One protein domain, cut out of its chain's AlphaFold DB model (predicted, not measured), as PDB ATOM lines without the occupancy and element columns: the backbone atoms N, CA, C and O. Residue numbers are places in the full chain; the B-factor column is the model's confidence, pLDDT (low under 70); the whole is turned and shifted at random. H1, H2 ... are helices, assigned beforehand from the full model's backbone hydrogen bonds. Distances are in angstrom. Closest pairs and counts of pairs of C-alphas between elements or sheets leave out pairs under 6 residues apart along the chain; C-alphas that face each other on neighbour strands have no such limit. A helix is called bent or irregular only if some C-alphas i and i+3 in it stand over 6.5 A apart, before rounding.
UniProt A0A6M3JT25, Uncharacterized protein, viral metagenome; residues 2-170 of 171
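What this domain is: This is residues 2 to 170 of the 171 residues of an uncharacterized protein of viral metagenome (UniProt A0A6M3JT25). A short helix, H3, sits in the middle of a cluster of helices: H2 and the second arm of the long H5 pass beside it, H1 packs on H2 and H3, and H9a crosses H3 on another side, with H6 and H7 next to it and H8 on H7. H5, bent yet nearly straight, has H4 near its first arm; residues 163 to 170 at the end stick out. The printed part has 169 residues with nine named helices, H1 to H9 in chain order, and no named strand: all helix. It is compact, with a radius of gyration of the C-alphas of 16.3 A and spans of 51 by 39 by 30 A.

How they stand to each other: Start at H5, residues 85 to 109, by its hydrogen bonds one helix but bent, with C-alphas 94 and 97 7.0 A apart; its arms H5a, residues 85 to 94, and H5b, residues 97 to 109, stand at a shallow tilt of 12 degrees. H5b touches residues 24 to 35 of H2, residues 20 to 43, closest at the C-alphas of Arg 24 and Cys 99, 6.2 A. H3, residues 54 to 65, is the hub, touching six helices; it forms a hairpin with H2, touching its residues 27 to 38, closest at the C-alphas of Met 34 and Ala 54, 5.2 A. H2, H3 and H5b are an up and down bundle, each running against the one before, though H3 and H5b only just touch, with 3 pairs of C-alphas within 8 A. Residues 57 to 61 of H3 touch H1, residues 2 to 12, closest at the C-alphas of Thr 8 and Leu 61, 6.9 A. H9, residues 146 to 168, is one helix by its hydrogen bonds but bent, with C-alphas 153 and 156 7.0 A apart; its arms H9a, residues 146 to 153, and H9b, residues 156 to 168, stand at a steep tilt of 52 degrees. H9a touches H3 about perpendicular, at 81 degrees, closest at the C-alphas of Thr 56 and Gly 147, 3.8 A. H7, residues 122 to 133, touches H9a, closest at the C-alphas of Asp 128 and Ala 148, 6.4 A. Residues 128 to 132 of H7 touch H8, residues 137 to 142, in a hairpin, closest at the C-alphas of Ile 131 and Arg 139, 6.5 A. H6, residues 113 to 119, touches residues 54 to 59 of H3, closest at the C-alphas of Ala 55 and Leu 119, 5.5 A. H4, residues 68 to 76, is close but not clearly touching H5a, closest at the C-alphas of Pro 69 and Leu 88, 7.2 A. H4 is irregular, with C-alphas 69 and 72 7.2 A apart, and H8 only just so, with C-alphas 138 and 141 6.9 A apart. Every O i to N i+4 pair is within hydrogen-bond range in H1, H2, H3, H5a, H5b, H6, H7 and H9a; in H4 it is 3 of 5, in H9b 8 of 9, and in H8 0 of 2, beside 2 of 3 O i to N i+3 pairs.

Where its parts are: Find C-alpha 2 at (-13.835, -10.693, -38.627), where H1 begins. H2 runs 34.6 A from C-alpha 20 at (-9.487, -9.802, -62.872), and H5b runs 18.6 A. H9b runs 19.3 A to C-alpha 168 at (-27.712, -13.420, -31.138).

The domain as a whole: Look for the two C-alphas farthest apart at Asn 44 and Ser 80, 51.1 A. The printed part has no cut, and no link is long. Residues 163 to 170, of which 163 to 168 belong to H9, stand free. The mean pLDDT of the printed part is 88.2; it is under 70 at residues 2 to 11, 47 to 49 and 165 to 170.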
ATOM      1  N   GLN A   2     -12.482 -10.708 -38.042       57.06
ATOM      2  CA  GLN A   2     -13.835 -10.693 -38.627       57.06
ATOM      3  C   GLN A   2     -14.156  -9.379 -39.369       57.06
ATOM      4  O   GLN A   2     -14.571  -9.429 -40.516       57.06
ATOM      5  N   ALA A   3     -13.832  -8.221 -38.783       54.75
ATOM      6  CA  ALA A   3     -13.982  -6.930 -39.464       54.75
ATOM      7  C   ALA A   3     -13.096  -6.797 -40.722       54.75
ATOM      8  O   ALA A   3     -13.539  -6.263 -41.731       54.75
ATOM      9  N   ASP A   4     -11.861  -7.319 -40.684       60.44
ATOM     10  CA  ASP A   4     -10.962  -7.321 -41.849       60.44
ATOM     11  C   ASP A   4     -11.495  -8.231 -42.964       60.44
ATOM     12  O   ASP A   4     -11.356  -7.909 -44.138       60.44
ATOM     13  N   HIS A   5     -12.117  -9.355 -42.598       62.69
ATOM     14  CA  HIS A   5     -12.722 -10.302 -43.529       62.69
ATOM     15  C   HIS A   5     -13.975  -9.717 -44.192       62.69
ATOM     16  O   HIS A   5     -14.040  -9.695 -45.414       62.69
ATOM     17  N   GLU A   6     -14.902  -9.149 -43.417       60.00
ATOM     18  CA  GLU A   6     -16.115  -8.498 -43.942       60.00
ATOM     19  C   GLU A   6     -15.775  -7.284 -44.831       60.00
ATOM     20  O   GLU A   6     -16.363  -7.097 -45.895       60.00
ATOM     21  N   ALA A   7     -14.774  -6.483 -44.446       58.81
ATOM     22  CA  ALA A   7     -14.283  -5.383 -45.276       58.81
ATOM     23  C   ALA A   7     -13.595  -5.883 -46.557       58.81
ATOM     24  O   ALA A   7     -13.753  -5.275 -47.613       58.81
ATOM     25  N   THR A   8     -12.857  -6.993 -46.480       65.38
ATOM     26  CA  THR A   8     -12.229  -7.629 -47.645       65.38
ATOM     27  C   THR A   8     -13.285  -8.123 -48.629       65.38
ATOM     28  O   THR A   8     -13.206  -7.791 -49.807       65.38
ATOM     29  N   GLU A   9     -14.307  -8.836 -48.158       66.00
ATOM     30  CA  GLU A   9     -15.417  -9.304 -48.998       66.00
ATOM     31  C   GLU A   9     -16.143  -8.144 -49.682       66.00
ATOM     32  O   GLU A   9     -16.377  -8.167 -50.891       66.00
ATOM     33  N   MET A  10     -16.439  -7.082 -48.928       64.75
ATOM     34  CA  MET A  10     -17.091  -5.891 -49.472       64.75
ATOM     35  C   MET A  10     -16.241  -5.190 -50.543       64.75
ATOM     36  O   MET A  10     -16.789  -4.683 -51.520       64.75
ATOM     37  N   LEU A  11     -14.920  -5.134 -50.362       66.88
ATOM     38  CA  LEU A  11     -14.017  -4.425 -51.272       66.88
ATOM     39  C   LEU A  11     -13.696  -5.225 -52.536       66.88
ATOM     40  O   LEU A  11     -13.579  -4.626 -53.607       66.88
ATOM     41  N   LEU A  12     -13.553  -6.548 -52.433       76.38
ATOM     42  CA  LEU A  12     -13.235  -7.408 -53.577       76.38
ATOM     43  C   LEU A  12     -14.445  -7.622 -54.495       76.38
ATOM     44  O   LEU A  12     -14.265  -7.765 -55.703       76.38
ATOM     45  N   GLY A  13     -15.664  -7.541 -53.956       77.56
ATOM     46  CA  GLY A  13     -16.894  -7.687 -54.729       77.56
ATOM     47  C   GLY A  13     -17.187  -9.138 -55.119       77.56
ATOM     48  O   GLY A  13     -16.662 -10.082 -54.530       77.56
ATOM     49  N   ALA A  14     -18.077  -9.322 -56.095       81.38
ATOM     50  CA  ALA A  14     -18.426 -10.648 -56.596       81.38
ATOM     51  C   ALA A  14     -17.384 -11.153 -57.603       81.38
ATOM     52  O   ALA A  14     -16.797 -10.370 -58.350       81.38
ATOM     53  N   TYR A  15     -17.193 -12.471 -57.651       84.94
ATOM     54  CA  TYR A  15     -16.372 -13.097 -58.681       84.94
ATOM     55  C   TYR A  15     -16.953 -12.835 -60.082       84.94
ATOM     56  O   TYR A  15     -18.145 -13.036 -60.316       84.94
ATOM     57  N   SER A  16     -16.092 -12.387 -60.996       86.31
ATOM     58  CA  SER A  16     -16.375 -12.094 -62.402       86.31
ATOM     59  C   SER A  16     -15.111 -12.375 -63.215       86.31
ATOM     60  O   SER A  16     -14.006 -12.128 -62.728       86.31
ATOM     61  N   THR A  17     -15.256 -12.879 -64.440       88.06
ATOM     62  CA  THR A  17     -14.137 -13.100 -65.372       88.06
ATOM     63  C   THR A  17     -13.701 -11.829 -66.100       88.06
ATOM     64  O   THR A  17     -12.600 -11.791 -66.643       88.06
ATOM     65  N   ASP A  18     -14.519 -10.774 -66.074       88.62
ATOM     66  CA  ASP A  18     -14.256  -9.531 -66.807       88.62
ATOM     67  C   ASP A  18     -13.326  -8.562 -66.043       88.62
ATOM     68  O   ASP A  18     -12.684  -7.709 -66.657       88.62
ATOM     69  N   ASP A  19     -13.183  -8.725 -64.719       88.81
ATOM     70  CA  ASP A  19     -12.594  -7.708 -63.828       88.81
ATOM     71  C   ASP A  19     -11.356  -8.197 -63.047       88.81
ATOM     72  O   ASP A  19     -11.010  -7.677 -61.984       88.81
ATOM     73  N   TRP A  20     -10.649  -9.211 -63.556       94.50
ATOM     74  CA  TRP A  20      -9.487  -9.802 -62.872       94.50
ATOM     75  C   TRP A  20      -8.351  -8.811 -62.612       94.50
ATOM     76  O   TRP A  20      -7.702  -8.877 -61.566       94.50
ATOM     77  N   GLN A  21      -8.117  -7.868 -63.526       93.56
ATOM     78  CA  GLN A  21      -7.114  -6.827 -63.314       93.56
ATOM     79  C   GLN A  21      -7.508  -5.895 -62.159       93.56
ATOM     80  O   GLN A  21      -6.698  -5.662 -61.263       93.56
ATOM     81  N   GLU A  22      -8.748  -5.403 -62.149       92.38
ATOM     82  CA  GLU A  22      -9.247  -4.537 -61.076       92.38
ATOM     83  C   GLU A  22      -9.191  -5.260 -59.722       92.38
ATOM     84  O   GLU A  22      -8.818  -4.678 -58.700       92.38
ATOM     85  N   LEU A  23      -9.501  -6.559 -59.709       93.50
ATOM     86  CA  LEU A  23      -9.396  -7.389 -58.516       93.50
ATOM     87  C   LEU A  23      -7.962  -7.432 -57.970       93.50
ATOM     88  O   LEU A  23      -7.765  -7.262 -56.765       93.50
ATOM     89  N   ARG A  24      -6.950  -7.593 -58.832       94.81
ATOM     90  CA  ARG A  24      -5.538  -7.535 -58.414       94.81
ATOM     91  C   ARG A  24      -5.165  -6.177 -57.837       94.81
ATOM     92  O   ARG A  24      -4.548  -6.118 -56.777       94.81
ATOM     93  N   GLU A  25      -5.575  -5.090 -58.485       93.81
ATOM     94  CA  GLU A  25      -5.312  -3.725 -58.010       93.81
ATOM     95  C   GLU A  25      -5.890  -3.500 -56.603       93.81
ATOM     96  O   GLU A  25      -5.207  -2.968 -55.721       93.81
ATOM     97  N   LYS A  26      -7.109  -3.993 -56.349       94.00
ATOM     98  CA  LYS A  26      -7.736  -3.972 -55.017       94.00
ATOM     99  C   LYS A  26      -6.946  -4.787 -53.998       94.00
ATOM    100  O   LYS A  26      -6.674  -4.289 -52.906       94.00
ATOM    101  N   VAL A  27      -6.548  -6.014 -54.338       94.50
ATOM    102  CA  VAL A  27      -5.765  -6.886 -53.442       94.50
ATOM    103  C   VAL A  27      -4.428  -6.244 -53.071       94.50
ATOM    104  O   VAL A  27      -4.049  -6.253 -51.895       94.50
ATOM    105  N   VAL A  28      -3.737  -5.632 -54.033       94.94
ATOM    106  CA  VAL A  28      -2.482  -4.905 -53.797       94.94
ATOM    107  C   VAL A  28      -2.708  -3.700 -52.887       94.94
ATOM    108  O   VAL A  28      -1.970  -3.526 -51.916       94.94
ATOM    109  N   ALA A  29      -3.748  -2.899 -53.133       94.12
ATOM    110  CA  ALA A  29      -4.074  -1.746 -52.296       94.12
ATOM    111  C   ALA A  29      -4.391  -2.150 -50.843       94.12
ATOM    112  O   ALA A  29      -3.867  -1.547 -49.902       94.12
ATOM    113  N   ILE A  30      -5.194  -3.202 -50.649       93.19
ATOM    114  CA  ILE A  30      -5.524  -3.743 -49.321       93.19
ATOM    115  C   ILE A  30      -4.252  -4.249 -48.626       93.19
ATOM    116  O   ILE A  30      -4.006  -3.915 -47.464       93.19
ATOM    117  N   SER A  31      -3.412  -5.001 -49.343       94.38
ATOM    118  CA  SER A  31      -2.141  -5.518 -48.818       94.38
ATOM    119  C   SER A  31      -1.210  -4.382 -48.393       94.38
ATOM    120  O   SER A  31      -0.656  -4.416 -47.293       94.38
ATOM    121  N   GLY A  32      -1.093  -3.336 -49.212       94.31
ATOM    122  CA  GLY A  32      -0.311  -2.141 -48.897       94.31
ATOM    123  C   GLY A  32      -0.792  -1.441 -47.633       94.31
ATOM    124  O   GLY A  32       0.017  -1.129 -46.761       94.31
ATOM    125  N   MET A  33      -2.105  -1.272 -47.469       92.88
ATOM    126  CA  MET A  33      -2.673  -0.704 -46.243       92.88
ATOM    127  C   MET A  33      -2.335  -1.543 -45.004       92.88
ATOM    128  O   MET A  33      -1.939  -0.991 -43.978       92.88
ATOM    129  N   MET A  34      -2.429  -2.874 -45.088       92.81
ATOM    130  CA  MET A  34      -2.071  -3.768 -43.978       92.81
ATOM    131  C   MET A  34      -0.593  -3.647 -43.588       92.81
ATOM    132  O   MET A  34      -0.276  -3.646 -42.393       92.81
ATOM    133  N   MET A  35       0.296  -3.526 -44.577       93.44
ATOM    134  CA  MET A  35       1.732  -3.326 -44.363       93.44
ATOM    135  C   MET A  35       2.025  -1.963 -43.736       93.44
ATOM    136  O   MET A  35       2.771  -1.902 -42.764       93.44
ATOM    137  N   LEU A  36       1.412  -0.887 -44.238       92.31
ATOM    138  CA  LEU A  36       1.582   0.467 -43.700       92.31
ATOM    139  C   LEU A  36       1.179   0.547 -42.228       92.31
ATOM    140  O   LEU A  36       1.925   1.101 -41.426       92.31
ATOM    141  N   ILE A  37       0.046  -0.061 -41.861       90.38
ATOM    142  CA  ILE A  37      -0.403  -0.127 -40.464       90.38
ATOM    143  C   ILE A  37       0.647  -0.825 -39.588       90.38
ATOM    144  O   ILE A  37       0.992  -0.331 -38.520       90.38
ATOM    145  N   GLU A  38       1.192  -1.962 -40.032       90.94
ATOM    146  CA  GLU A  38       2.200  -2.686 -39.247       90.94
ATOM    147  C   GLU A  38       3.538  -1.941 -39.145       90.94
ATOM    148  O   GLU A  38       4.190  -1.977 -38.093       90.94
ATOM    149  N   LEU A  39       3.954  -1.267 -40.218       90.88
ATOM    150  CA  LEU A  39       5.147  -0.428 -40.211       90.88
ATOM    151  C   LEU A  39       4.993   0.724 -39.218       90.88
ATOM    152  O   LEU A  39       5.889   0.930 -38.401       90.88
ATOM    153  N   GLU A  40       3.854   1.415 -39.239       90.75
ATOM    154  CA  GLU A  40       3.555   2.523 -38.329       90.75
ATOM    155  C   GLU A  40       3.542   2.057 -36.864       90.75
ATOM    156  O   GLU A  40       4.196   2.658 -36.006       90.75
ATOM    157  N   ASP A  41       2.882   0.934 -36.572       89.06
ATOM    158  CA  ASP A  41       2.865   0.329 -35.235       89.06
ATOM    159  C   ASP A  41       4.274  -0.007 -34.735       89.06
ATOM    160  O   ASP A  41       4.611   0.202 -33.564       89.06
ATOM    161  N   THR A  42       5.108  -0.545 -35.628       87.50
ATOM    162  CA  THR A  42       6.478  -0.948 -35.308       87.50
ATOM    163  C   THR A  42       7.364   0.268 -35.057       87.50
ATOM    164  O   THR A  42       8.112   0.279 -34.078       87.50
ATOM    165  N   GLN A  43       7.257   1.307 -35.889       87.06
ATOM    166  CA  GLN A  43       8.038   2.541 -35.756       87.06
ATOM    167  C   GLN A  43       7.700   3.309 -34.475       87.06
ATOM    168  O   GLN A  43       8.601   3.809 -33.803       87.06
ATOM    169  N   ASN A  44       6.424   3.347 -34.090       86.44
ATOM    170  CA  ASN A  44       5.975   4.052 -32.887       86.44
ATOM    171  C   ASN A  44       6.055   3.207 -31.606       86.44
ATOM    172  O   ASN A  44       5.698   3.684 -30.527       86.44
ATOM    173  N   GLY A  45       6.507   1.952 -31.699       82.31
ATOM    174  CA  GLY A  45       6.583   1.049 -30.551       82.31
ATOM    175  C   GLY A  45       5.221   0.822 -29.895       82.31
ATOM    176  O   GLY A  45       5.141   0.734 -28.664       82.31
ATOM    177  N   ALA A  46       4.155   0.764 -30.701       78.94
ATOM    178  CA  ALA A  46       2.788   0.595 -30.231       78.94
ATOM    179  C   ALA A  46       2.696  -0.626 -29.299       78.94
ATOM    180  O   ALA A  46       3.021  -1.761 -29.665       78.94
ATOM    181  N   LYS A  47       2.278  -0.391 -28.051       68.75
ATOM    182  CA  LYS A  47       2.078  -1.452 -27.057       68.75
ATOM    183  C   LYS A  47       0.633  -1.928 -27.131       68.75
ATOM    184  O   LYS A  47      -0.277  -1.140 -26.915       68.75
ATOM    185  N   GLY A  48       0.445  -3.226 -27.365       63.88
ATOM    186  CA  GLY A  48      -0.881  -3.845 -27.412       63.88
ATOM    187  C   GLY A  48      -1.517  -3.791 -28.797       63.88
ATOM    188  O   GLY A  48      -2.558  -3.163 -28.967       63.88
ATOM    189  N   ARG A  49      -0.904  -4.474 -29.774       69.44
ATOM    190  CA  ARG A  49      -1.506  -4.676 -31.101       69.44
ATOM    191  C   ARG A  49      -2.907  -5.265 -30.940       69.44
ATOM    192  O   ARG A  49      -3.077  -6.294 -30.287       69.44
ATOM    193  N   THR A  50      -3.897  -4.610 -31.534       78.06
ATOM    194  CA  THR A  50      -5.302  -5.050 -31.528       78.06
ATOM    195  C   THR A  50      -5.678  -5.825 -32.790       78.06
ATOM    196  O   THR A  50      -6.780  -6.365 -32.875       78.06
ATOM    197  N   HIS A  51      -4.760  -5.920 -33.753       82.69
ATOM    198  CA  HIS A  51      -4.908  -6.692 -34.980       82.69
ATOM    199  C   HIS A  51      -3.781  -7.729 -35.137       82.69
ATOM    200  O   HIS A  51      -2.710  -7.574 -34.541       82.69
ATOM    201  N   PRO A  52      -3.995  -8.775 -35.961       90.00
ATOM    202  CA  PRO A  52      -2.935  -9.706 -36.341       90.00
ATOM    203  C   PRO A  52      -1.816  -9.009 -37.119       90.00
ATOM    204  O   PRO A  52      -1.963  -7.863 -37.569       90.00
ATOM    205  N   LYS A  53      -0.712  -9.721 -37.342       92.94
ATOM    206  CA  LYS A  53       0.341  -9.265 -38.249       92.94
ATOM    207  C   LYS A  53      -0.200  -9.003 -39.655       92.94
ATOM    208  O   LYS A  53      -1.201  -9.579 -40.086       92.94
ATOM    209  N   ALA A  54       0.475  -8.140 -40.401       94.31
ATOM    210  CA  ALA A  54       0.217  -7.905 -41.817       94.31
ATOM    211  C   ALA A  54       0.298  -9.212 -42.617       94.31
ATOM    212  O   ALA A  54      -0.635  -9.513 -43.349       94.31
ATOM    213  N   ALA A  55       1.328 -10.039 -42.399       96.06
ATOM    214  CA  ALA A  55       1.458 -11.336 -43.070       96.06
ATOM    215  C   ALA A  55       0.250 -12.260 -42.827       96.06
ATOM    216  O   ALA A  55      -0.220 -12.921 -43.745       96.06
ATOM    217  N   THR A  56      -0.306 -12.260 -41.614       95.38
ATOM    218  CA  THR A  56      -1.510 -13.028 -41.257       95.38
ATOM    219  C   THR A  56      -2.753 -12.494 -41.955       95.38
ATOM    220  O   THR A  56      -3.551 -13.264 -42.480       95.38
ATOM    221  N   ARG A  57      -2.916 -11.170 -42.004       94.50
ATOM    222  CA  ARG A  57      -4.042 -10.531 -42.697       94.50
ATOM    223  C   ARG A  57      -3.963 -10.733 -44.217       94.50
ATOM    224  O   ARG A  57      -4.978 -11.029 -44.834       94.50
ATOM    225  N   ILE A  58      -2.762 -10.679 -44.798       95.75
ATOM    226  CA  ILE A  58      -2.507 -10.993 -46.213       95.75
ATOM    227  C   ILE A  58      -2.760 -12.481 -46.492       95.75
ATOM    228  O   ILE A  58      -3.388 -12.811 -47.492       95.75
ATOM    229  N   PHE A  59      -2.352 -13.382 -45.593       96.12
ATOM    230  CA  PHE A  59      -2.678 -14.809 -45.692       96.12
ATOM    231  C   PHE A  59      -4.194 -15.034 -45.766       96.12
ATOM    232  O   PHE A  59      -4.669 -15.782 -46.617       96.12
ATOM    233  N   GLN A  60      -4.972 -14.332 -44.938       93.44
ATOM    234  CA  GLN A  60      -6.435 -14.388 -44.988       93.44
ATOM    235  C   GLN A  60      -7.011 -13.789 -46.276       93.44
ATOM    236  O   GLN A  60      -7.899 -14.393 -46.872       93.44
ATOM    237  N   LEU A  61      -6.503 -12.634 -46.710       94.31
ATOM    238  CA  LEU A  61      -6.911 -11.964 -47.947       94.31
ATOM    239  C   LEU A  61      -6.709 -12.870 -49.166       94.31
ATOM    240  O   LEU A  61      -7.639 -13.079 -49.940       94.31
ATOM    241  N   LEU A  62      -5.516 -13.444 -49.318       95.12
ATOM    242  CA  LEU A  62      -5.197 -14.326 -50.440       95.12
ATOM    243  C   LEU A  62      -5.890 -15.685 -50.320       95.12
ATOM    244  O   LEU A  62      -6.247 -16.277 -51.335       95.12
ATOM    245  N   GLY A  63      -6.138 -16.165 -49.099       93.19
ATOM    246  CA  GLY A  63      -6.974 -17.339 -48.872       93.19
ATOM    247  C   GLY A  63      -8.413 -17.127 -49.335       93.19
ATOM    248  O   GLY A  63      -8.969 -18.008 -49.987       93.19
ATOM    249  N   HIS A  64      -8.983 -15.951 -49.065       90.69
ATOM    250  CA  HIS A  64     -10.301 -15.574 -49.567       90.69
ATOM    251  C   HIS A  64     -10.298 -15.411 -51.091       90.69
ATOM    252  O   HIS A  64     -11.134 -16.008 -51.760       90.69
ATOM    253  N   LEU A  65      -9.316 -14.693 -51.649       93.62
ATOM    254  CA  LEU A  65      -9.139 -14.545 -53.096       93.62
ATOM    255  C   LEU A  65      -9.118 -15.909 -53.801       93.62
ATOM    256  O   LEU A  65      -9.839 -16.113 -54.770       93.62
ATOM    257  N   ALA A  66      -8.356 -16.868 -53.267       93.44
ATOM    258  CA  ALA A  66      -8.245 -18.219 -53.808       93.44
ATOM    259  C   ALA A  66      -9.542 -19.049 -53.714       93.44
ATOM    260  O   ALA A  66      -9.613 -20.113 -54.325       93.44
ATOM    261  N   GLU A  67     -10.520 -18.629 -52.910       90.94
ATOM    262  CA  GLU A  67     -11.838 -19.268 -52.781       90.94
ATOM    263  C   GLU A  67     -12.923 -18.542 -53.582       90.94
ATOM    264  O   GLU A  67     -13.949 -19.155 -53.867       90.94
ATOM    265  N   MET A  68     -12.713 -17.280 -53.984       91.19
ATOM    266  CA  MET A  68     -13.729 -16.448 -54.648       91.19
ATOM    267  C   MET A  68     -14.495 -17.151 -55.785       91.19
ATOM    268  O   MET A  68     -15.725 -17.052 -55.779       91.19
ATOM    269  N   PRO A  69     -13.856 -17.906 -56.708       93.19
ATOM    270  CA  PRO A  69     -14.583 -18.601 -57.777       93.19
ATOM    271  C   PRO A  69     -15.593 -19.644 -57.273       93.19
ATOM    272  O   PRO A  69     -16.541 -19.989 -57.971       93.19
ATOM    273  N   LEU A  70     -15.396 -20.168 -56.061       91.75
ATOM    274  CA  LEU A  70     -16.199 -21.238 -55.467       91.75
ATOM    275  C   LEU A  70     -17.295 -20.713 -54.533       91.75
ATOM    276  O   LEU A  70     -18.249 -21.439 -54.250       91.75
ATOM    277  N   VAL A  71     -17.187 -19.464 -54.066       88.00
ATOM    278  CA  VAL A  71     -18.080 -18.886 -53.048       88.00
ATOM    279  C   VAL A  71     -19.549 -18.978 -53.464       88.00
ATOM    280  O   VAL A  71     -20.391 -19.360 -52.653       88.00
ATOM    281  N   HIS A  72     -19.875 -18.687 -54.729       85.94
ATOM    282  CA  HIS A  72     -21.264 -18.733 -55.188       85.94
ATOM    283  C   HIS A  72     -21.859 -20.141 -55.067       85.94
ATOM    284  O   HIS A  72     -22.913 -20.303 -54.452       85.94
ATOM    285  N   ALA A  73     -21.143 -21.154 -55.562       89.06
ATOM    286  CA  ALA A  73     -21.534 -22.558 -55.459       89.06
ATOM    287  C   ALA A  73     -21.645 -23.036 -54.001       89.06
ATOM    288  O   ALA A  73     -22.540 -23.810 -53.664       89.06
ATOM    289  N   GLN A  74     -20.761 -22.567 -53.115       87.81
ATOM    290  CA  GLN A  74     -20.780 -22.912 -51.689       87.81
ATOM    291  C   GLN A  74     -21.999 -22.317 -50.967       87.81
ATOM    292  O   GLN A  74     -22.649 -23.016 -50.189       87.81
ATOM    293  N   ILE A  75     -22.333 -21.051 -51.242       84.19
ATOM    294  CA  ILE A  75     -23.485 -20.364 -50.639       84.19
ATOM    295  C   ILE A  75     -24.801 -20.991 -51.105       84.19
ATOM    296  O   ILE A  75     -25.702 -21.205 -50.293       84.19
ATOM    297  N   THR A  76     -24.929 -21.294 -52.397       89.44
ATOM    298  CA  THR A  76     -26.148 -21.895 -52.966       89.44
ATOM    299  C   THR A  76     -26.223 -23.408 -52.771       89.44
ATOM    300  O   THR A  76     -27.278 -23.993 -53.008       89.44
ATOM    301  N   GLN A  77     -25.129 -24.036 -52.327       92.00
ATOM    302  CA  GLN A  77     -24.966 -25.490 -52.242       92.00
ATOM    303  C   GLN A  77     -25.212 -26.198 -53.586       92.00
ATOM    304  O   GLN A  77     -25.745 -27.308 -53.628       92.00
ATOM    305  N   ASP A  78     -24.806 -25.562 -54.689       91.56
ATOM    306  CA  ASP A  78     -24.992 -26.062 -56.051       91.56
ATOM    307  C   ASP A  78     -23.647 -26.236 -56.767       91.56
ATOM    308  O   ASP A  78     -23.015 -25.280 -57.216       91.56
ATOM    309  N   ALA A  79     -23.223 -27.494 -56.910       93.25
ATOM    310  CA  ALA A  79     -21.972 -27.846 -57.575       93.25
ATOM    311  C   ALA A  79     -21.965 -27.531 -59.082       93.25
ATOM    312  O   ALA A  79     -20.890 -27.456 -59.671       93.25
ATOM    313  N   SER A  80     -23.128 -27.339 -59.717       94.25
ATOM    314  CA  SER A  80     -23.200 -26.956 -61.135       94.25
ATOM    315  C   SER A  80     -22.751 -25.515 -61.391       94.25
ATOM    316  O   SER A  80     -22.449 -25.166 -62.529       94.25
ATOM    317  N   LEU A  81     -22.664 -24.706 -60.331       92.31
ATOM    318  CA  LEU A  81     -22.176 -23.329 -60.368       92.31
ATOM    319  C   LEU A  81     -20.664 -23.227 -60.138       92.31
ATOM    320  O   LEU A  81     -20.133 -22.120 -60.125       92.31
ATOM    321  N   ILE A  82     -19.970 -24.351 -59.921       94.38
ATOM    322  CA  ILE A  82     -18.508 -24.360 -59.847       94.38
ATOM    323  C   ILE A  82     -17.966 -24.063 -61.254       94.38
ATOM    324  O   ILE A  82     -18.322 -24.790 -62.189       94.38
ATOM    325  N   PRO A  83     -17.106 -23.041 -61.421       94.75
ATOM    326  CA  PRO A  83     -16.486 -22.758 -62.707       94.75
ATOM    327  C   PRO A  83     -15.715 -23.961 -63.263       94.75
ATOM    328  O   PRO A  83     -15.208 -24.790 -62.495       94.75
ATOM    329  N   PRO A  84     -15.598 -24.082 -64.592       96.25
ATOM    330  CA  PRO A  84     -14.867 -25.181 -65.195       96.25
ATOM    331  C   PRO A  84     -13.373 -25.122 -64.830       96.25
ATOM    332  O   PRO A  84     -12.820 -24.088 -64.452       96.25
ATOM    333  N   GLN A  85     -12.707 -26.275 -64.902       96.19
ATOM    334  CA  GLN A  85     -11.347 -26.443 -64.379       96.19
ATOM    335  C   GLN A  85     -10.308 -25.533 -65.054       96.19
ATOM    336  O   GLN A  85      -9.340 -25.128 -64.409       96.19
ATOM    337  N   ASP A  86     -10.481 -25.247 -66.340       97.31
ATOM    338  CA  ASP A  86      -9.649 -24.326 -67.111       97.31
ATOM    339  C   ASP A  86      -9.794 -22.883 -66.619       97.31
ATOM    340  O   ASP A  86      -8.785 -22.197 -66.466       97.31
ATOM    341  N   GLU A  87     -11.006 -22.453 -66.271       96.38
ATOM    342  CA  GLU A  87     -11.244 -21.141 -65.662       96.38
ATOM    343  C   GLU A  87     -10.601 -21.040 -64.273       96.38
ATOM    344  O   GLU A  87      -9.915 -20.063 -63.981       96.38
ATOM    345  N   LEU A  88     -10.724 -22.079 -63.438       95.88
ATOM    346  CA  LEU A  88     -10.066 -22.118 -62.123       95.88
ATOM    347  C   LEU A  88      -8.535 -22.050 -62.239       95.88
ATOM    348  O   LEU A  88      -7.873 -21.393 -61.434       95.88
ATOM    349  N   GLN A  89      -7.961 -22.721 -63.243       96.69
ATOM    350  CA  GLN A  89      -6.525 -22.663 -63.523       96.69
ATOM    351  C   GLN A  89      -6.099 -21.289 -64.037       96.69
ATOM    352  O   GLN A  89      -5.078 -20.774 -63.579       96.69
ATOM    353  N   ALA A  90      -6.878 -20.694 -64.941       97.25
ATOM    354  CA  ALA A  90      -6.633 -19.350 -65.445       97.25
ATOM    355  C   ALA A  90      -6.690 -18.323 -64.309       97.25
ATOM    356  O   ALA A  90      -5.748 -17.561 -64.137       97.25
ATOM    357  N   PHE A  91      -7.701 -18.385 -63.438       97.00
ATOM    358  CA  PHE A  91      -7.796 -17.501 -62.278       97.00
ATOM    359  C   PHE A  91      -6.611 -17.667 -61.316       97.00
ATOM    360  O   PHE A  91      -6.031 -16.688 -60.844       97.00
ATOM    361  N   ALA A  92      -6.192 -18.905 -61.037       95.94
ATOM    362  CA  ALA A  92      -5.016 -19.147 -60.204       95.94
ATOM    363  C   ALA A  92      -3.736 -18.557 -60.823       95.94
ATOM    364  O   ALA A  92      -2.940 -17.946 -60.106       95.94
ATOM    365  N   HIS A  93      -3.553 -18.728 -62.135       97.19
ATOM    366  CA  HIS A  93      -2.387 -18.259 -62.883       97.19
ATOM    367  C   HIS A  93      -2.357 -16.735 -63.052       97.19
ATOM    368  O   HIS A  93      -1.303 -16.127 -62.880       97.19
ATOM    369  N   ASP A  94      -3.497 -16.121 -63.362       97.31
ATOM    370  CA  ASP A  94      -3.585 -14.709 -63.744       97.31
ATOM    371  C   ASP A  94      -3.885 -13.785 -62.560       97.31
ATOM    372  O   ASP A  94      -3.582 -12.593 -62.634       97.31
ATOM    373  N   VAL A  95      -4.432 -14.321 -61.460       96.69
ATOM    374  CA  VAL A  95      -4.860 -13.541 -60.289       96.69
ATOM    375  C   VAL A  95      -4.201 -14.028 -59.003       96.69
ATOM    376  O   VAL A  95      -3.412 -13.297 -58.407       96.69
ATOM    377  N   THR A  96      -4.484 -15.253 -58.558       96.00
ATOM    378  CA  THR A  96      -4.122 -15.691 -57.196       96.00
ATOM    379  C   THR A  96      -2.610 -15.752 -56.967       96.00
ATOM    380  O   THR A  96      -2.114 -15.224 -55.970       96.00
ATOM    381  N   VAL A  97      -1.862 -16.385 -57.876       97.56
ATOM    382  CA  VAL A  97      -0.396 -16.480 -57.785       97.56
ATOM    383  C   VAL A  97       0.266 -15.109 -57.980       97.56
ATOM    384  O   VAL A  97       1.112 -14.753 -57.158       97.56
ATOM    385  N   PRO A  98      -0.118 -14.299 -58.986       98.25
ATOM    386  CA  PRO A  98       0.398 -12.941 -59.116       98.25
ATOM    387  C   PRO A  98       0.166 -12.073 -57.878       98.25
ATOM    388  O   PRO A  98       1.111 -11.441 -57.429       98.25
ATOM    389  N   CYS A  99      -1.010 -12.116 -57.246       97.81
ATOM    390  CA  CYS A  99      -1.274 -11.357 -56.018       97.81
ATOM    391  C   CYS A  99      -0.332 -11.718 -54.855       97.81
ATOM    392  O   CYS A  99       0.015 -10.848 -54.054       97.81
ATOM    393  N   PHE A 100       0.106 -12.979 -54.750       98.12
ATOM    394  CA  PHE A 100       1.143 -13.358 -53.785       98.12
ATOM    395  C   PHE A 100       2.470 -12.660 -54.099       98.12
ATOM    396  O   PHE A 100       3.084 -12.071 -53.208       98.12
ATOM    397  N   PHE A 101       2.905 -12.692 -55.360       98.25
ATOM    398  CA  PHE A 101       4.144 -12.032 -55.767       98.25
ATOM    399  C   PHE A 101       4.064 -10.514 -55.623       98.25
ATOM    400  O   PHE A 101       5.008  -9.923 -55.104       98.25
ATOM    401  N   ASP A 102       2.930  -9.908 -55.972       97.56
ATOM    402  CA  ASP A 102       2.692  -8.477 -55.804       97.56
ATOM    403  C   ASP A 102       2.825  -8.079 -54.319       97.56
ATOM    404  O   ASP A 102       3.453  -7.073 -53.995       97.56
ATOM    405  N   ALA A 103       2.312  -8.894 -53.386       96.94
ATOM    406  CA  ALA A 103       2.479  -8.657 -51.950       96.94
ATOM    407  C   ALA A 103       3.946  -8.786 -51.489       96.94
ATOM    408  O   ALA A 103       4.409  -7.990 -50.669       96.94
ATOM    409  N   ILE A 104       4.698  -9.759 -52.012       97.56
ATOM    410  CA  ILE A 104       6.132  -9.906 -51.717       97.56
ATOM    411  C   ILE A 104       6.926  -8.703 -52.243       97.56
ATOM    412  O   ILE A 104       7.721  -8.123 -51.500       97.56
ATOM    413  N   GLU A 105       6.701  -8.308 -53.494       96.88
ATOM    414  CA  GLU A 105       7.379  -7.176 -54.132       96.88
ATOM    415  C   GLU A 105       7.049  -5.857 -53.429       96.88
ATOM    416  O   GLU A 105       7.947  -5.053 -53.148       96.88
ATOM    417  N   LEU A 106       5.781  -5.656 -53.061       95.94
ATOM    418  CA  LEU A 106       5.343  -4.487 -52.310       95.94
ATOM    419  C   LEU A 106       6.034  -4.408 -50.946       95.94
ATOM    420  O   LEU A 106       6.564  -3.356 -50.589       95.94
ATOM    421  N   ALA A 107       6.088  -5.519 -50.205       95.19
ATOM    422  CA  ALA A 107       6.757  -5.573 -48.909       95.19
ATOM    423  C   ALA A 107       8.257  -5.265 -49.027       95.19
ATOM    424  O   ALA A 107       8.808  -4.536 -48.202       95.19
ATOM    425  N   GLN A 108       8.923  -5.778 -50.062       93.88
ATOM    426  CA  GLN A 108      10.334  -5.488 -50.324       93.88
ATOM    427  C   GLN A 108      10.554  -4.009 -50.663       93.88
ATOM    428  O   GLN A 108      11.420  -3.364 -50.070       93.88
ATOM    429  N   THR A 109       9.737  -3.456 -51.559       93.38
ATOM    430  CA  THR A 109       9.838  -2.063 -52.021       93.38
ATOM    431  C   THR A 109       9.530  -1.063 -50.907       93.38
ATOM    432  O   THR A 109      10.177  -0.022 -50.809       93.38
ATOM    433  N   ALA A 110       8.593  -1.391 -50.016       89.81
ATOM    434  CA  ALA A 110       8.232  -0.569 -48.863       89.81
ATOM    435  C   ALA A 110       9.218  -0.682 -47.681       89.81
ATOM    436  O   ALA A 110       8.990  -0.081 -46.632       89.81
ATOM    437  N   GLY A 111      10.296  -1.467 -47.803       89.56
ATOM    438  CA  GLY A 111      11.240  -1.708 -46.705       89.56
ATOM    439  C   GLY A 111      10.678  -2.591 -45.581       89.56
ATOM    440  O   GLY A 111      11.267  -2.675 -44.506       89.56
ATOM    441  N   ALA A 112       9.569  -3.289 -45.824       91.56
ATOM    442  CA  ALA A 112       8.900  -4.190 -44.893       91.56
ATOM    443  C   ALA A 112       9.367  -5.650 -45.059       91.56
ATOM    444  O   ALA A 112       8.563  -6.582 -45.085       91.56
ATOM    445  N   ALA A 113      10.680  -5.870 -45.170       91.25
ATOM    446  CA  ALA A 113      11.253  -7.184 -45.486       91.25
ATOM    447  C   ALA A 113      10.863  -8.296 -44.490       91.25
ATOM    448  O   ALA A 113      10.782  -9.462 -44.872       91.25
ATOM    449  N   SER A 114      10.575  -7.950 -43.229       93.38
ATOM    450  CA  SER A 114      10.057  -8.902 -42.239       93.38
ATOM    451  C   SER A 114       8.683  -9.461 -42.612       93.38
ATOM    452  O   SER A 114       8.424 -10.629 -42.347       93.38
ATOM    453  N   ILE A 115       7.822  -8.671 -43.263       95.06
ATOM    454  CA  ILE A 115       6.508  -9.126 -43.739       95.06
ATOM    455  C   ILE A 115       6.692 -10.132 -44.876       95.06
ATOM    456  O   ILE A 115       6.064 -11.186 -44.861       95.06
ATOM    457  N   ALA A 116       7.595  -9.847 -45.821       95.44
ATOM    458  CA  ALA A 116       7.920 -10.777 -46.902       95.44
ATOM    459  C   ALA A 116       8.478 -12.106 -46.361       95.44
ATOM    460  O   ALA A 116       8.091 -13.178 -46.817       95.44
ATOM    461  N   ALA A 117       9.344 -12.046 -45.344       96.12
ATOM    462  CA  ALA A 117       9.859 -13.237 -44.674       96.12
ATOM    463  C   ALA A 117       8.755 -14.026 -43.945       96.12
ATOM    464  O   ALA A 117       8.742 -15.255 -44.004       96.12
ATOM    465  N   ASP A 118       7.813 -13.333 -43.297       96.94
ATOM    466  CA  ASP A 118       6.686 -13.948 -42.590       96.94
ATOM    467  C   ASP A 118       5.666 -14.604 -43.549       96.94
ATOM    468  O   ASP A 118       5.027 -15.592 -43.166       96.94
ATOM    469  N   LEU A 119       5.531 -14.089 -44.782       96.50
ATOM    470  CA  LEU A 119       4.746 -14.693 -45.871       96.50
ATOM    471  C   LEU A 119       5.399 -15.961 -46.441       96.50
ATOM    472  O   LEU A 119       4.694 -16.854 -46.902       96.50
ATOM    473  N   GLY A 120       6.725 -16.074 -46.362       96.69
ATOM    474  CA  GLY A 120       7.460 -17.278 -46.745       96.69
ATOM    475  C   GLY A 120       7.569 -17.495 -48.257       96.69
ATOM    476  O   GLY A 120       7.579 -16.556 -49.051       96.69
ATOM    477  N   THR A 121       7.738 -18.758 -48.654       97.62
ATOM    478  CA  THR A 121       7.857 -19.150 -50.065       97.62
ATOM    479  C   THR A 121       6.484 -19.398 -50.683       97.62
ATOM    480  O   THR A 121       5.537 -19.718 -49.971       97.62
ATOM    481  N   LEU A 122       6.386 -19.317 -52.015       96.56
ATOM    482  CA  LEU A 122       5.160 -19.652 -52.752       96.56
ATOM    483  C   LEU A 122       4.640 -21.052 -52.376       96.56
ATOM    484  O   LEU A 122       3.467 -21.218 -52.060       96.56
ATOM    485  N   GLU A 123       5.526 -22.052 -52.385       97.56
ATOM    486  CA  GLU A 123       5.169 -23.445 -52.094       97.56
ATOM    487  C   GLU A 123       4.629 -23.601 -50.670       97.56
ATOM    488  O   GLU A 123       3.576 -24.205 -50.468       97.56
ATOM    489  N   ASP A 124       5.321 -23.030 -49.682       98.06
ATOM    490  CA  ASP A 124       4.896 -23.121 -48.288       98.06
ATOM    491  C   ASP A 124       3.589 -22.360 -48.050       98.06
ATOM    492  O   ASP A 124       2.703 -22.870 -47.370       98.06
ATOM    493  N   PHE A 125       3.435 -21.180 -48.652       97.94
ATOM    494  CA  PHE A 125       2.241 -20.354 -48.516       97.94
ATOM    495  C   PHE A 125       0.990 -21.047 -49.063       97.94
ATOM    496  O   PHE A 125      -0.024 -21.147 -48.371       97.94
ATOM    497  N   PHE A 126       1.048 -21.566 -50.291       96.19
ATOM    498  CA  PHE A 126      -0.108 -22.229 -50.897       96.19
ATOM    499  C   PHE A 126      -0.403 -23.588 -50.255       96.19
ATOM    500  O   PHE A 126      -1.570 -23.938 -50.083       96.19
ATOM    501  N   LYS A 127       0.624 -24.308 -49.790       97.06
ATOM    502  CA  LYS A 127       0.429 -25.510 -48.969       97.06
ATOM    503  C   LYS A 127      -0.256 -25.195 -47.639       97.06
ATOM    504  O   LYS A 127      -1.132 -25.943 -47.204       97.06
ATOM    505  N   ASP A 128       0.118 -24.094 -46.994       98.00
ATOM    506  CA  ASP A 128      -0.533 -23.632 -45.771       98.00
ATOM    507  C   ASP A 128      -2.000 -23.250 -46.024       98.00
ATOM    508  O   ASP A 128      -2.863 -23.579 -45.207       98.00
ATOM    509  N   LEU A 129      -2.308 -22.620 -47.166       95.00
ATOM    510  CA  LEU A 129      -3.687 -22.332 -47.572       95.00
ATOM    511  C   LEU A 129      -4.513 -23.609 -47.745       95.00
ATOM    512  O   LEU A 129      -5.632 -23.673 -47.242       95.00
ATOM    513  N   GLU A 130      -3.981 -24.639 -48.404       93.81
ATOM    514  CA  GLU A 130      -4.667 -25.934 -48.531       93.81
ATOM    515  C   GLU A 130      -4.977 -26.556 -47.164       93.81
ATOM    516  O   GLU A 130      -6.075 -27.068 -46.942       93.81
ATOM    517  N   ILE A 131      -4.032 -26.490 -46.221       94.75
ATOM    518  CA  ILE A 131      -4.236 -26.978 -44.851       94.75
ATOM    519  C   ILE A 131      -5.332 -26.170 -44.146       94.75
ATOM    520  O   ILE A 131      -6.215 -26.761 -43.521       94.75
ATOM    521  N   ALA A 132      -5.287 -24.841 -44.249       91.88
ATOM    522  CA  ALA A 132      -6.261 -23.950 -43.625       91.88
ATOM    523  C   ALA A 132      -7.681 -24.169 -44.176       91.88
ATOM    524  O   ALA A 132      -8.633 -24.238 -43.399       91.88
ATOM    525  N   LYS A 133      -7.819 -24.352 -45.495       85.69
ATOM    526  CA  LYS A 133      -9.103 -24.593 -46.180       85.69
ATOM    527  C   LYS A 133      -9.811 -25.858 -45.706       85.69
ATOM    528  O   LYS A 133     -11.033 -25.876 -45.610       85.69
ATOM    529  N   LEU A 134      -9.064 -26.911 -45.373       84.56
ATOM    530  CA  LEU A 134      -9.653 -28.163 -44.888       84.56
ATOM    531  C   LEU A 134     -10.315 -28.030 -43.512       84.56
ATOM    532  O   LEU A 134     -11.071 -28.919 -43.125       84.56
ATOM    533  N   GLY A 135     -10.023 -26.957 -42.768       82.12
ATOM    534  CA  GLY A 135     -10.633 -26.700 -41.466       82.12
ATOM    535  C   GLY A 135     -10.354 -27.791 -40.428       82.12
ATOM    536  O   GLY A 135     -11.127 -27.931 -39.485       82.12
ATOM    537  N   ASP A 136      -9.285 -28.577 -40.608       87.62
ATOM    538  CA  ASP A 136      -8.882 -29.671 -39.720       87.62
ATOM    539  C   ASP A 136      -7.761 -29.202 -38.774       87.62
ATOM    540  O   ASP A 136      -6.588 -29.156 -39.174       87.62
ATOM    541  N   PRO A 137      -8.069 -28.906 -37.492       88.94
ATOM    542  CA  PRO A 137      -7.076 -28.398 -36.552       88.94
ATOM    543  C   PRO A 137      -5.923 -29.373 -36.290       88.94
ATOM    544  O   PRO A 137      -4.848 -28.947 -35.867       88.94
ATOM    545  N   SER A 138      -6.108 -30.675 -36.544       91.81
ATOM    546  CA  SER A 138      -5.052 -31.677 -36.352       91.81
ATOM    547  C   SER A 138      -3.870 -31.484 -37.310       91.81
ATOM    548  O   SER A 138      -2.750 -31.904 -36.998       91.81
ATOM    549  N   ARG A 139      -4.109 -30.793 -38.433       93.69
ATOM    550  CA  ARG A 139      -3.119 -30.463 -39.464       93.69
ATOM    551  C   ARG A 139      -2.465 -29.099 -39.272       93.69
ATOM    552  O   ARG A 139      -1.453 -28.825 -39.903       93.69
ATOM    553  N   TYR A 140      -2.969 -28.244 -38.380       93.88
ATOM    554  CA  TYR A 140      -2.426 -26.885 -38.208       93.88
ATOM    555  C   TYR A 140      -0.997 -26.860 -37.655       93.88
ATOM    556  O   TYR A 140      -0.274 -25.885 -37.835       93.88
ATOM    557  N   LYS A 141      -0.558 -27.951 -37.022       93.50
ATOM    558  CA  LYS A 141       0.843 -28.150 -36.621       93.50
ATOM    559  C   LYS A 141       1.815 -28.217 -37.810       93.50
ATOM    560  O   LYS A 141       3.010 -28.044 -37.605       93.50
ATOM    561  N   ASP A 142       1.306 -28.488 -39.013       95.75
ATOM    562  CA  ASP A 142       2.099 -28.633 -40.233       95.75
ATOM    563  C   ASP A 142       2.255 -27.298 -40.994       95.75
ATOM    564  O   ASP A 142       2.938 -27.270 -42.019       95.75
ATOM    565  N   LEU A 143       1.649 -26.206 -40.499       97.31
ATOM    566  CA  LEU A 143       1.744 -24.868 -41.091       97.31
ATOM    567  C   LEU A 143       3.153 -24.289 -40.941       97.31
ATOM    568  O   LEU A 143       3.740 -24.310 -39.850       97.31
ATOM    569  N   LYS A 144       3.693 -23.725 -42.020       97.94
ATOM    570  CA  LYS A 144       5.100 -23.308 -42.094       97.94
ATOM    571  C   LYS A 144       5.310 -21.802 -42.010       97.94
ATOM    572  O   LYS A 144       6.257 -21.357 -41.359       97.94
ATOM    573  N   THR A 145       4.463 -21.024 -42.667       97.88
ATOM    574  CA  THR A 145       4.569 -19.565 -42.733       97.88
ATOM    575  C   THR A 145       4.146 -18.935 -41.407       97.88
ATOM    576  O   THR A 145       3.278 -19.445 -40.694       97.88
ATOM    577  N   GLN A 146       4.754 -17.802 -41.048       97.00
ATOM    578  CA  GLN A 146       4.422 -17.122 -39.790       97.00
ATOM    579  C   GLN A 146       2.990 -16.584 -39.811       97.00
ATOM    580  O   GLN A 146       2.303 -16.643 -38.788       97.00
ATOM    581  N   GLY A 147       2.532 -16.114 -40.977       94.56
ATOM    582  CA  GLY A 147       1.150 -15.685 -41.182       94.56
ATOM    583  C   GLY A 147       0.146 -16.804 -40.898       94.56
ATOM    584  O   GLY A 147      -0.772 -16.624 -40.098       94.56
ATOM    585  N   ALA A 148       0.354 -17.992 -41.474       96.44
ATOM    586  CA  ALA A 148      -0.540 -19.125 -41.252       96.44
ATOM    587  C   ALA A 148      -0.482 -19.651 -39.809       96.44
ATOM    588  O   ALA A 148      -1.508 -19.986 -39.215       96.44
ATOM    589  N   GLN A 149       0.704 -19.679 -39.200       97.00
ATOM    590  CA  GLN A 149       0.864 -20.095 -37.805       97.00
ATOM    591  C   GLN A 149       0.152 -19.155 -36.828       97.00
ATOM    592  O   GLN A 149      -0.433 -19.615 -35.844       97.00
ATOM    593  N   GLU A 150       0.201 -17.841 -37.055       95.06
ATOM    594  CA  GLU A 150      -0.573 -16.895 -36.249       95.06
ATOM    595  C   GLU A 150      -2.073 -17.049 -36.508       95.06
ATOM    596  O   GLU A 150      -2.837 -17.126 -35.547       95.06
ATOM    597  N   TRP A 151      -2.495 -17.195 -37.767       94.25
ATOM    598  CA  TRP A 151      -3.891 -17.485 -38.107       94.25
ATOM    599  C   TRP A 151      -4.426 -18.705 -37.341       94.25
ATOM    600  O   TRP A 151      -5.478 -18.623 -36.703       94.25
ATOM    601  N   ALA A 152      -3.673 -19.806 -37.300       94.38
ATOM    602  CA  ALA A 152      -4.076 -21.025 -36.600       94.38
ATOM    603  C   ALA A 152      -4.192 -20.845 -35.082       94.38
ATOM    604  O   ALA A 152      -5.059 -21.454 -34.456       94.38
ATOM    605  N   LYS A 153      -3.364 -19.986 -34.473       92.75
ATOM    606  CA  LYS A 153      -3.491 -19.635 -33.045       92.75
ATOM    607  C   LYS A 153      -4.778 -18.870 -32.764       92.75
ATOM    608  O   LYS A 153      -5.334 -18.994 -31.675       92.75
ATOM    609  N   LEU A 154      -5.240 -18.080 -33.728       89.19
ATOM    610  CA  LEU A 154      -6.448 -17.277 -33.594       89.19
ATOM    611  C   LEU A 154      -7.725 -18.039 -33.994       89.19
ATOM    612  O   LEU A 154      -8.824 -17.631 -33.609       89.19
ATOM    613  N   TRP A 155      -7.597 -19.156 -34.716       88.62
ATOM    614  CA  TRP A 155      -8.719 -19.985 -35.166       88.62
ATOM    615  C   TRP A 155      -9.676 -20.419 -34.039       88.62
ATOM    616  O   TRP A 155     -10.880 -20.205 -34.194       88.62
ATOM    617  N   PRO A 156      -9.220 -20.943 -32.878       87.56
ATOM    618  CA  PRO A 156     -10.135 -21.357 -31.811       87.56
ATOM    619  C   PRO A 156     -10.995 -20.207 -31.272       87.56
ATOM    620  O   PRO A 156     -12.174 -20.397 -30.977       87.56
ATOM    621  N   CYS A 157     -10.421 -19.004 -31.169       84.56
ATOM    622  CA  CYS A 157     -11.158 -17.816 -30.747       84.56
ATOM    623  C   CYS A 157     -12.216 -17.418 -31.782       84.56
ATOM    624  O   CYS A 157     -13.344 -17.116 -31.400       84.56
ATOM    625  N   ASN A 158     -11.886 -17.467 -33.076       79.12
ATOM    626  CA  ASN A 158     -12.853 -17.220 -34.148       79.12
ATOM    627  C   ASN A 158     -14.027 -18.198 -34.112       79.12
ATOM    628  O   ASN A 158     -15.176 -17.770 -34.195       79.12
ATOM    629  N   GLU A 159     -13.758 -19.492 -33.953       82.44
ATOM    630  CA  GLU A 159     -14.815 -20.504 -33.888       82.44
ATOM    631  C   GLU A 159     -15.728 -20.305 -32.672       82.44
ATOM    632  O   GLU A 159     -16.951 -20.407 -32.782       82.44
ATOM    633  N   ALA A 160     -15.164 -19.927 -31.521       83.56
ATOM    634  CA  ALA A 160     -15.958 -19.573 -30.347       83.56
ATOM    635  C   ALA A 160     -16.832 -18.325 -30.586       83.56
ATOM    636  O   ALA A 160     -18.001 -18.308 -30.194       83.56
ATOM    637  N   LEU A 161     -16.300 -17.296 -31.255       78.12
ATOM    638  CA  LEU A 161     -17.042 -16.070 -31.577       78.12
ATOM    639  C   LEU A 161     -18.197 -16.329 -32.546       78.12
ATOM    640  O   LEU A 161     -19.299 -15.836 -32.301       78.12
ATOM    641  N   LYS A 162     -17.995 -17.150 -33.584       73.94
ATOM    642  CA  LYS A 162     -19.061 -17.546 -34.520       73.94
ATOM    643  C   LYS A 162     -20.266 -18.135 -33.784       73.94
ATOM    644  O   LYS A 162     -21.402 -17.735 -34.025       73.94
ATOM    645  N   GLN A 163     -20.025 -19.023 -32.817       72.12
ATOM    646  CA  GLN A 163     -21.094 -19.628 -32.012       72.12
ATOM    647  C   GLN A 163     -21.841 -18.617 -31.133       72.12
ATOM    648  O   GLN A 163     -23.032 -18.792 -30.872       72.12
ATOM    649  N   ILE A 164     -21.162 -17.576 -30.648       72.25
ATOM    650  CA  ILE A 164     -21.786 -16.517 -29.845       72.25
ATOM    651  C   ILE A 164     -22.623 -15.604 -30.742       72.25
ATOM    652  O   ILE A 164     -23.769 -15.314 -30.404       72.25
ATOM    653  N   LEU A 165     -22.093 -15.191 -31.892       58.44
ATOM    654  CA  LEU A 165     -22.769 -14.283 -32.821       58.44
ATOM    655  C   LEU A 165     -24.000 -14.931 -33.471       58.44
ATOM    656  O   LEU A 165     -25.054 -14.300 -33.523       58.44
ATOM    657  N   TRP A 166     -23.934 -16.216 -33.841       55.94
ATOM    658  CA  TRP A 166     -25.105 -16.942 -34.355       55.94
ATOM    659  C   TRP A 166     -26.242 -17.070 -33.334       55.94
ATOM    660  O   TRP A 166     -27.413 -17.004 -33.707       55.94
ATOM    661  N   LYS A 167     -25.928 -17.174 -32.035       49.69
ATOM    662  CA  LYS A 167     -26.946 -17.198 -30.968       49.69
ATOM    663  C   LYS A 167     -27.675 -15.863 -30.786       49.69
ATOM    664  O   LYS A 167     -28.755 -15.854 -30.211       49.69
ATOM    665  N   HIS A 168     -27.106 -14.752 -31.257       51.34
ATOM    666  CA  HIS A 168     -27.712 -13.420 -31.138       51.34
ATOM    667  C   HIS A 168     -28.484 -12.990 -32.397       51.34
ATOM    668  O   HIS A 168     -29.199 -11.998 -32.346       51.34
ATOM    669  N   GLN A 169     -28.380 -13.734 -33.505       41.97
ATOM    670  CA  GLN A 169     -29.145 -13.494 -34.741       41.97
ATOM    671  C   GLN A 169     -30.457 -14.298 -34.817       41.97
ATOM    672  O   GLN A 169     -31.187 -14.198 -35.797       41.97
ATOM    673  N   THR A 170     -30.763 -15.102 -33.795       38.97
ATOM    674  CA  THR A 170     -31.989 -15.918 -33.689       38.97
ATOM    675  C   THR A 170     -33.046 -15.320 -32.744       38.97
ATOM    676  O   THR A 170     -33.898 -16.052 -32.241       38.97
TER     677      THR A 170